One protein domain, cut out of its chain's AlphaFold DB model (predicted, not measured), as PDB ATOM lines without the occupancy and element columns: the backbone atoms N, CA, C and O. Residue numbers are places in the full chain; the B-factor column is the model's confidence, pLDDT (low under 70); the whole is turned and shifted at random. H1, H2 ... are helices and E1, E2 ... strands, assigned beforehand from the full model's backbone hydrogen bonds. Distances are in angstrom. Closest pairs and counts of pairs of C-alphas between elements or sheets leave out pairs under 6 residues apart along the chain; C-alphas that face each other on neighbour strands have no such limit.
ATOM      1  N   GLU A  23      -0.492  48.614  22.731       48.22
ATOM      2  CA  GLU A  23      -1.700  47.846  23.061       48.22
ATOM      3  C   GLU A  23      -2.971  48.645  22.726       48.22
ATOM      4  O   GLU A  23      -3.916  48.115  22.163       48.22
ATOM      5  N   SER A  24      -2.978  49.969  22.935       52.38
ATOM      6  CA  SER A  24      -4.132  50.828  22.623       52.38
ATOM      7  C   SER A  24      -4.325  51.073  21.120       52.38
ATOM      8  O   SER A  24      -5.467  51.203  20.668       52.38
ATOM      9  N   PHE A  25      -3.243  51.159  20.337       44.94
ATOM     10  CA  PHE A  25      -3.318  51.355  18.885       44.94
ATOM     11  C   PHE A  25      -3.688  50.065  18.157       44.94
ATOM     12  O   PHE A  25      -4.537  50.115  17.263       44.94
ATOM     13  N   LEU A  26      -3.111  48.928  18.559       51.91
ATOM     14  CA  LEU A  26      -3.496  47.614  18.050       51.91
ATOM     15  C   LEU A  26      -4.927  47.286  18.484       51.91
ATOM     16  O   LEU A  26      -5.742  46.996  17.614       51.91
ATOM     17  N   ASP A  27      -5.312  47.489  19.749       56.91
ATOM     18  CA  ASP A  27      -6.697  47.251  20.175       56.91
ATOM     19  C   ASP A  27      -7.694  48.175  19.481       56.91
ATOM     20  O   ASP A  27      -8.698  47.706  18.962       56.91
ATOM     21  N   LYS A  28      -7.486  49.495  19.434       54.34
ATOM     22  CA  LYS A  28      -8.522  50.394  18.885       54.34
ATOM     23  C   LYS A  28      -8.618  50.337  17.367       54.34
ATOM     24  O   LYS A  28      -9.720  50.504  16.836       54.34
ATOM     25  N   ASN A  29      -7.503  50.147  16.664       49.69
ATOM     26  CA  ASN A  29      -7.506  50.161  15.203       49.69
ATOM     27  C   ASN A  29      -7.745  48.773  14.609       49.69
ATOM     28  O   ASN A  29      -8.470  48.703  13.620       49.69
ATOM     29  N   LEU A  30      -7.283  47.682  15.239       54.47
ATOM     30  CA  LEU A  30      -7.712  46.340  14.830       54.47
ATOM     31  C   LEU A  30      -9.176  46.110  15.197       54.47
ATOM     32  O   LEU A  30      -9.921  45.622  14.364       54.47
ATOM     33  N   ARG A  31      -9.655  46.540  16.372       53.03
ATOM     34  CA  ARG A  31     -11.073  46.365  16.740       53.03
ATOM     35  C   ARG A  31     -12.011  47.200  15.872       53.03
ATOM     36  O   ARG A  31     -13.099  46.732  15.577       53.03
ATOM     37  N   ARG A  32     -11.607  48.395  15.414       50.28
ATOM     38  CA  ARG A  32     -12.387  49.146  14.413       50.28
ATOM     39  C   ARG A  32     -12.308  48.522  13.026       50.28
ATOM     40  O   ARG A  32     -13.360  48.328  12.444       50.28
ATOM     41  N   ALA A  33     -11.128  48.169  12.519       54.75
ATOM     42  CA  ALA A  33     -10.995  47.592  11.177       54.75
ATOM     43  C   ALA A  33     -11.617  46.186  11.064       54.75
ATOM     44  O   ALA A  33     -12.163  45.828  10.030       54.75
ATOM     45  N   PHE A  34     -11.586  45.402  12.144       50.44
ATOM     46  CA  PHE A  34     -12.144  44.048  12.194       50.44
ATOM     47  C   PHE A  34     -13.645  44.025  12.526       50.44
ATOM     48  O   PHE A  34     -14.251  42.967  12.442       50.44
ATOM     49  N   LEU A  35     -14.258  45.158  12.910       52.31
ATOM     50  CA  LEU A  35     -15.701  45.270  13.191       52.31
ATOM     51  C   LEU A  35     -16.433  46.301  12.315       52.31
ATOM     52  O   LEU A  35     -17.659  46.283  12.304       52.31
ATOM     53  N   SER A  36     -15.742  47.195  11.595       50.50
ATOM     54  CA  SER A  36     -16.391  48.202  10.734       50.50
ATOM     55  C   SER A  36     -16.954  47.607   9.451       50.50
ATOM     56  O   SER A  36     -17.973  48.082   8.963       50.50
ATOM     57  N   ASP A  37     -16.308  46.555   8.946       49.44
ATOM     58  CA  ASP A  37     -16.731  45.834   7.740       49.44
ATOM     59  C   ASP A  37     -17.505  44.560   8.078       49.44
ATOM     60  O   ASP A  37     -17.971  43.844   7.193       49.44
ATOM     61  N   VAL A  38     -17.668  44.278   9.370       48.47
ATOM     62  CA  VAL A  38     -18.580  43.245   9.822       48.47
ATOM     63  C   VAL A  38     -19.975  43.838   9.674       48.47
ATOM     64  O   VAL A  38     -20.314  44.749  10.433       48.47
ATOM     65  N   PRO A  39     -20.808  43.371   8.719       48.31
ATOM     66  CA  PRO A  39     -22.208  43.749   8.740       48.31
ATOM     67  C   PRO A  39     -22.709  43.462  10.152       48.31
ATOM     68  O   PRO A  39     -22.445  42.386  10.695       48.31
ATOM     69  N   THR A  40     -23.413  44.412  10.763       49.44
ATOM     70  CA  THR A  40     -23.964  44.332  12.132       49.44
ATOM     71  C   THR A  40     -24.776  43.053  12.406       49.44
ATOM     72  O   THR A  40     -25.114  42.760  13.546       49.44
ATOM     73  N   ALA A  41     -25.027  42.240  11.377       47.88
ATOM     74  CA  ALA A  41     -25.451  40.850  11.429       47.88
ATOM     75  C   ALA A  41     -24.505  39.870  12.167       47.88
ATOM     76  O   ALA A  41     -24.949  38.768  12.483       47.88
ATOM     77  N   LEU A  42     -23.235  40.205  12.442       47.06
ATOM     78  CA  LEU A  42     -22.258  39.258  13.016       47.06
ATOM     79  C   LEU A  42     -21.600  39.724  14.333       47.06
ATOM     80  O   LEU A  42     -20.580  39.169  14.738       47.06
ATOM     81  N   THR A  43     -22.184  40.681  15.067       45.62
ATOM     82  CA  THR A  43     -21.818  40.932  16.481       45.62
ATOM     83  C   THR A  43     -22.312  39.784  17.359       45.62
ATOM     84  O   THR A  43     -23.239  39.984  18.131       45.62
ATOM     85  N   GLY A  44     -21.785  38.561  17.195       46.03
ATOM     86  CA  GLY A  44     -22.165  37.390  18.009       46.03
ATOM     87  C   GLY A  44     -23.678  37.279  18.248       46.03
ATOM     88  O   GLY A  44     -24.114  36.939  19.347       46.03
ATOM     89  N   GLY A  45     -24.456  37.724  17.257       56.41
ATOM     90  CA  GLY A  45     -25.815  38.202  17.440       56.41
ATOM     91  C   GLY A  45     -26.748  37.018  17.409       56.41
ATOM     92  O   GLY A  45     -26.620  36.156  16.543       56.41
ATOM     93  N   ILE A  46     -27.665  36.962  18.368       72.06
ATOM     94  CA  ILE A  46     -28.696  35.930  18.441       72.06
ATOM     95  C   ILE A  46     -29.324  35.784  17.051       72.06
ATOM     96  O   ILE A  46     -29.952  36.722  16.563       72.06
ATOM     97  N   ILE A  47     -29.142  34.625  16.410       82.81
ATOM     98  CA  ILE A  47     -29.805  34.331  15.139       82.81
ATOM     99  C   ILE A  47     -31.303  34.240  15.451       82.81
ATOM    100  O   ILE A  47     -31.707  33.359  16.223       82.81
ATOM    101  N   PRO A  48     -32.146  35.131  14.893       88.56
ATOM    102  CA  PRO A  48     -33.577  35.058  15.119       88.56
ATOM    103  C   PRO A  48     -34.103  33.719  14.602       88.56
ATOM    104  O   PRO A  48     -33.635  33.196  13.585       88.56
ATOM    105  N   ASN A  49     -35.065  33.156  15.323       91.88
ATOM    106  CA  ASN A  49     -35.609  31.848  15.008       91.88
ATOM    107  C   ASN A  49     -37.118  31.815  15.235       91.88
ATOM    108  O   ASN A  49     -37.630  32.436  16.164       91.88
ATOM    109  N   ALA A  50     -37.819  31.121  14.344       94.00
ATOM    110  CA  ALA A  50     -39.244  30.828  14.447       94.00
ATOM    111  C   ALA A  50     -39.613  29.738  13.431       94.00
ATOM    112  O   ALA A  50     -38.780  29.293  12.638       94.00
ATOM    113  N   THR A  51     -40.887  29.354  13.408       96.50
ATOM    114  CA  THR A  51     -41.447  28.435  12.408       96.50
ATOM    115  C   THR A  51     -41.819  29.123  11.088       96.50
ATOM    116  O   THR A  51     -42.170  28.459  10.116       96.50
ATOM    117  N   SER A  52     -41.730  30.454  11.013       96.25
ATOM    118  CA  SER A  52     -42.000  31.252   9.812       96.25
ATOM    119  C   SER A  52     -40.944  32.337   9.621       96.25
ATOM    120  O   SER A  52     -40.349  32.811  10.585       96.25
ATOM    121  N   PHE A  53     -40.723  32.758   8.376       95.00
ATOM    122  CA  PHE A  53     -39.774  33.830   8.085       95.00
ATOM    123  C   PHE A  53     -40.284  35.204   8.560       95.00
ATOM    124  O   PHE A  53     -41.492  35.448   8.524       95.00
ATOM    125  N   PRO A  54     -39.383  36.125   8.951       93.19
ATOM    126  CA  PRO A  54     -39.722  37.527   9.169       93.19
ATOM    127  C   PRO A  54     -40.323  38.157   7.907       93.19
ATOM    128  O   PRO A  54     -39.817  37.940   6.807       93.19
ATOM    129  N   ALA A  55     -41.359  38.982   8.072       93.81
ATOM    130  CA  ALA A  55     -41.997  39.693   6.960       93.81
ATOM    131  C   ALA A  55     -41.137  40.841   6.395       93.81
ATOM    132  O   ALA A  55     -41.326  41.251   5.252       93.81
ATOM    133  N   SER A  56     -40.190  41.357   7.181       91.06
ATOM    134  CA  SER A  56     -39.307  42.467   6.796       91.06
ATOM    135  C   SER A  56     -37.843  42.120   7.085       91.06
ATOM    136  O   SER A  56     -37.279  42.601   8.069       91.06
ATOM    137  N   PRO A  57     -37.232  41.233   6.282       90.75
ATOM    138  CA  PRO A  57     -35.841  40.846   6.461       90.75
ATOM    139  C   PRO A  57     -34.861  41.938   6.023       90.75
ATOM    140  O   PRO A  57     -35.094  42.661   5.054       90.75
ATOM    141  N   THR A  58     -33.725  42.016   6.711       90.19
ATOM    142  CA  THR A  58     -32.597  42.880   6.331       90.19
ATOM    143  C   THR A  58     -31.681  42.151   5.349       90.19
ATOM    144  O   THR A  58     -31.543  40.929   5.410       90.19
ATOM    145  N   LEU A  59     -31.043  42.877   4.425       86.69
ATOM    146  CA  LEU A  59     -30.069  42.297   3.494       86.69
ATOM    147  C   LEU A  59     -28.980  41.515   4.254       86.69
ATOM    148  O   LEU A  59     -28.449  42.002   5.249       86.69
ATOM    149  N   TYR A  60     -28.676  40.303   3.780       85.62
ATOM    150  CA  TYR A  60     -27.733  39.353   4.386       85.62
ATOM    151  C   TYR A  60     -28.106  38.848   5.787       85.62
ATOM    152  O   TYR A  60     -27.282  38.233   6.463       85.62
ATOM    153  N   GLN A  61     -29.350  39.047   6.225       86.44
ATOM    154  CA  GLN A  61     -29.826  38.516   7.497       86.44
ATOM    155  C   GLN A  61     -29.798  36.984   7.514       86.44
ATOM    156  O   GLN A  61     -30.256  36.338   6.573       86.44
ATOM    157  N   LEU A  62     -29.336  36.416   8.629       90.94
ATOM    158  CA  LEU A  62     -29.460  34.996   8.953       90.94
ATOM    159  C   LEU A  62     -30.757  34.718   9.725       90.94
ATOM    160  O   LEU A  62     -31.197  35.539  10.532       90.94
ATOM    161  N   PHE A  63     -31.355  33.549   9.500       91.38
ATOM    162  CA  PHE A  63     -32.555  33.108  10.214       91.38
ATOM    163  C   PHE A  63     -32.611  31.586  10.350       91.38
ATOM    164  O   PHE A  63     -32.393  30.866   9.372       91.38
ATOM    165  N   PHE A  64     -32.940  31.088  11.542       92.88
ATOM    166  CA  PHE A  64     -33.095  29.652  11.791       92.88
ATOM    167  C   PHE A  64     -34.574  29.248  11.817       92.88
ATOM    168  O   PHE A  64     -35.346  29.707  12.661       92.88
ATOM    169  N   ARG A  65     -34.976  28.367  10.897       94.81
ATOM    170  CA  ARG A  65     -36.324  27.784  10.862       94.81
ATOM    171  C   ARG A  65     -36.381  26.594  11.809       94.81
ATOM    172  O   ARG A  65     -35.847  25.533  11.488       94.81
ATOM    173  N   THR A  66     -37.007  26.776  12.971       94.00
ATOM    174  CA  THR A  66     -37.038  25.759  14.038       94.00
ATOM    175  C   THR A  66     -37.845  24.522  13.659       94.00
ATOM    176  O   THR A  66     -37.502  23.422  14.074       94.00
ATOM    177  N   ASP A  67     -38.865  24.682  12.821       94.56
ATOM    178  CA  ASP A  67     -39.687  23.598  12.279       94.56
ATOM    179  C   ASP A  67     -38.951  22.752  11.230       94.56
ATOM    180  O   ASP A  67     -39.237  21.568  11.073       94.56
ATOM    181  N   LEU A  68     -37.990  23.350  10.522       92.81
ATOM    182  CA  LEU A  68     -37.209  22.683   9.475       92.81
ATOM    183  C   LEU A  68     -35.813  22.259   9.942       92.81
ATOM    184  O   LEU A  68     -35.106  21.599   9.183       92.81
ATOM    185  N   ALA A  69     -35.405  22.683  11.143       90.75
ATOM    186  CA  ALA A  69     -34.052  22.556  11.684       90.75
ATOM    187  C   ALA A  69     -32.957  23.035  10.708       90.75
ATOM    188  O   ALA A  69     -31.909  22.407  10.557       90.75
ATOM    189  N   LYS A  70     -33.212  24.148  10.008       89.62
ATOM    190  CA  LYS A  70     -32.368  24.640   8.908       89.62
ATOM    191  C   LYS A  70     -32.053  26.123   9.043       89.62
ATOM    192  O   LYS A  70     -32.905  26.923   9.433       89.62
ATOM    193  N   LEU A  71     -30.832  26.486   8.653       90.75
ATOM    194  CA  LEU A  71     -30.366  27.866   8.594       90.75
ATOM    195  C   LEU A  71     -30.590  28.449   7.193       90.75
ATOM    196  O   LEU A  71     -30.372  27.774   6.187       90.75
ATOM    197  N   TYR A  72     -31.010  29.708   7.133       91.25
ATOM    198  CA  TYR A  72     -31.255  30.447   5.898       91.25
ATOM    199  C   TYR A  72     -30.567  31.814   5.938       91.25
ATOM    200  O   TYR A  72     -30.374  32.374   7.019       91.25
ATOM    201  N   PHE A  73     -30.251  32.367   4.764       91.25
ATOM    202  CA  PHE A  73     -29.821  33.756   4.602       91.25
ATOM    203  C   PHE A  73     -30.709  34.505   3.601       91.25
ATOM    204  O   PHE A  73     -31.164  33.930   2.609       91.25
ATOM    205  N   TRP A  74     -30.960  35.787   3.856       91.12
ATOM    206  CA  TRP A  74     -31.711  36.657   2.954       91.12
ATOM    207  C   TRP A  74     -30.773  37.349   1.965       91.12
ATOM    208  O   TRP A  74     -29.890  38.108   2.366       91.12
ATOM    209  N   ASN A  75     -30.975  37.140   0.664       87.62
ATOM    210  CA  ASN A  75     -30.141  37.761  -0.375       87.62
ATOM    211  C   ASN A  75     -30.652  39.130  -0.865       87.62
ATOM    212  O   ASN A  75     -30.133  39.653  -1.846       87.62
ATOM    213  N   GLY A  76     -31.692  39.685  -0.231       89.31
ATOM    214  CA  GLY A  76     -32.366  40.909  -0.677       89.31
ATOM    215  C   GLY A  76     -33.698  40.662  -1.387       89.31
ATOM    216  O   GLY A  76     -34.515  41.573  -1.453       89.31
ATOM    217  N   ALA A  77     -33.942  39.438  -1.866       92.31
ATOM    218  CA  ALA A  77     -35.166  39.076  -2.582       92.31
ATOM    219  C   ALA A  77     -35.763  37.724  -2.159       92.31
ATOM    220  O   ALA A  77     -36.974  37.546  -2.237       92.31
ATOM    221  N   ASN A  78     -34.935  36.765  -1.737       93.56
ATOM    222  CA  ASN A  78     -35.348  35.415  -1.371       93.56
ATOM    223  C   ASN A  78     -34.533  34.877  -0.186       93.56
ATOM    224  O   ASN A  78     -33.366  35.232   0.008       93.56
ATOM    225  N   TRP A  79     -35.146  33.957   0.565       93.69
ATOM    226  CA  TRP A  79     -34.465  33.145   1.571       93.69
ATOM    227  C   TRP A  79     -33.772  31.961   0.905       93.69
ATOM    228  O   TRP A  79     -34.418  31.122   0.277       93.69
ATOM    229  N   LEU A  80     -32.458  31.879   1.072       90.62
ATOM    230  CA  LEU A  80     -31.638  30.790   0.563       90.62
ATOM    231  C   LEU A  80     -31.181  29.916   1.727       90.62
ATOM    232  O   LEU A  80     -30.657  30.418   2.720       90.62
ATOM    233  N   GLN A  81     -31.407  28.607   1.619       91.62
ATOM    234  CA  GLN A  81     -30.975  27.657   2.640       91.62
ATOM    235  C   GLN A  81     -29.445  27.584   2.645       91.62
ATOM    236  O   GLN A  81     -28.828  27.319   1.612       91.62
ATOM    237  N   LEU A  82     -28.846  27.758   3.818       86.94
ATOM    238  CA  LEU A  82     -27.451  27.420   4.052       86.94
ATOM    239  C   LEU A  82     -27.391  25.928   4.373       86.94
ATOM    240  O   LEU A  82     -27.750  25.488   5.465       86.94
ATOM    241  N   GLY A  83     -26.999  25.131   3.383       77.88
ATOM    242  CA  GLY A  83     -26.619  23.748   3.625       77.88
ATOM    243  C   GLY A  83     -25.296  23.740   4.377       77.88
ATOM    244  O   GLY A  83     -24.279  24.141   3.816       77.88
TER     245      GLY A  83
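Overview. This is residues 23 to 83 of the 100 residues of an uncharacterized protein of marine sediment metagenome (UniProt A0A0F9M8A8). A small antiparallel sheet, E1 E2 E3, a meander with each strand the antiparallel neighbour of the one before, forms a head; residues 23 to 34 of helix H1 stick out as an arm. The 61 printed residues run H1, E1, E2, E3: mixed class, under half in named elements. The whole is loose, radius of gyration of the C-alphas 15.0 A, spanning 46 by 21 by 20 A.

Along the chain. E2 is residues 70 to 74, 13.4 A from first to last C-alpha; E1, 62 to 65; E3, 79 to 82, ending at C-alpha (-27.451, 27.420, 4.052). H1, residues 23 to 36, 19.2 A, begins at C-alpha (-1.700, 47.846, 23.061).

Arrangement. Hairpin E1 and E2 has N 63 and O 72 within hydrogen-bond range, 2.9 A; hairpin E2 and E3 has N 82 and O 71, 2.8 A. H1, with every O i to N i+4 pair within range, is not on the sheet.

Size, cuts and confidence. The printed part has no cut. The H1 to E1 link, 25 residues, is long. Residues 23 to 45 have pLDDT under 70.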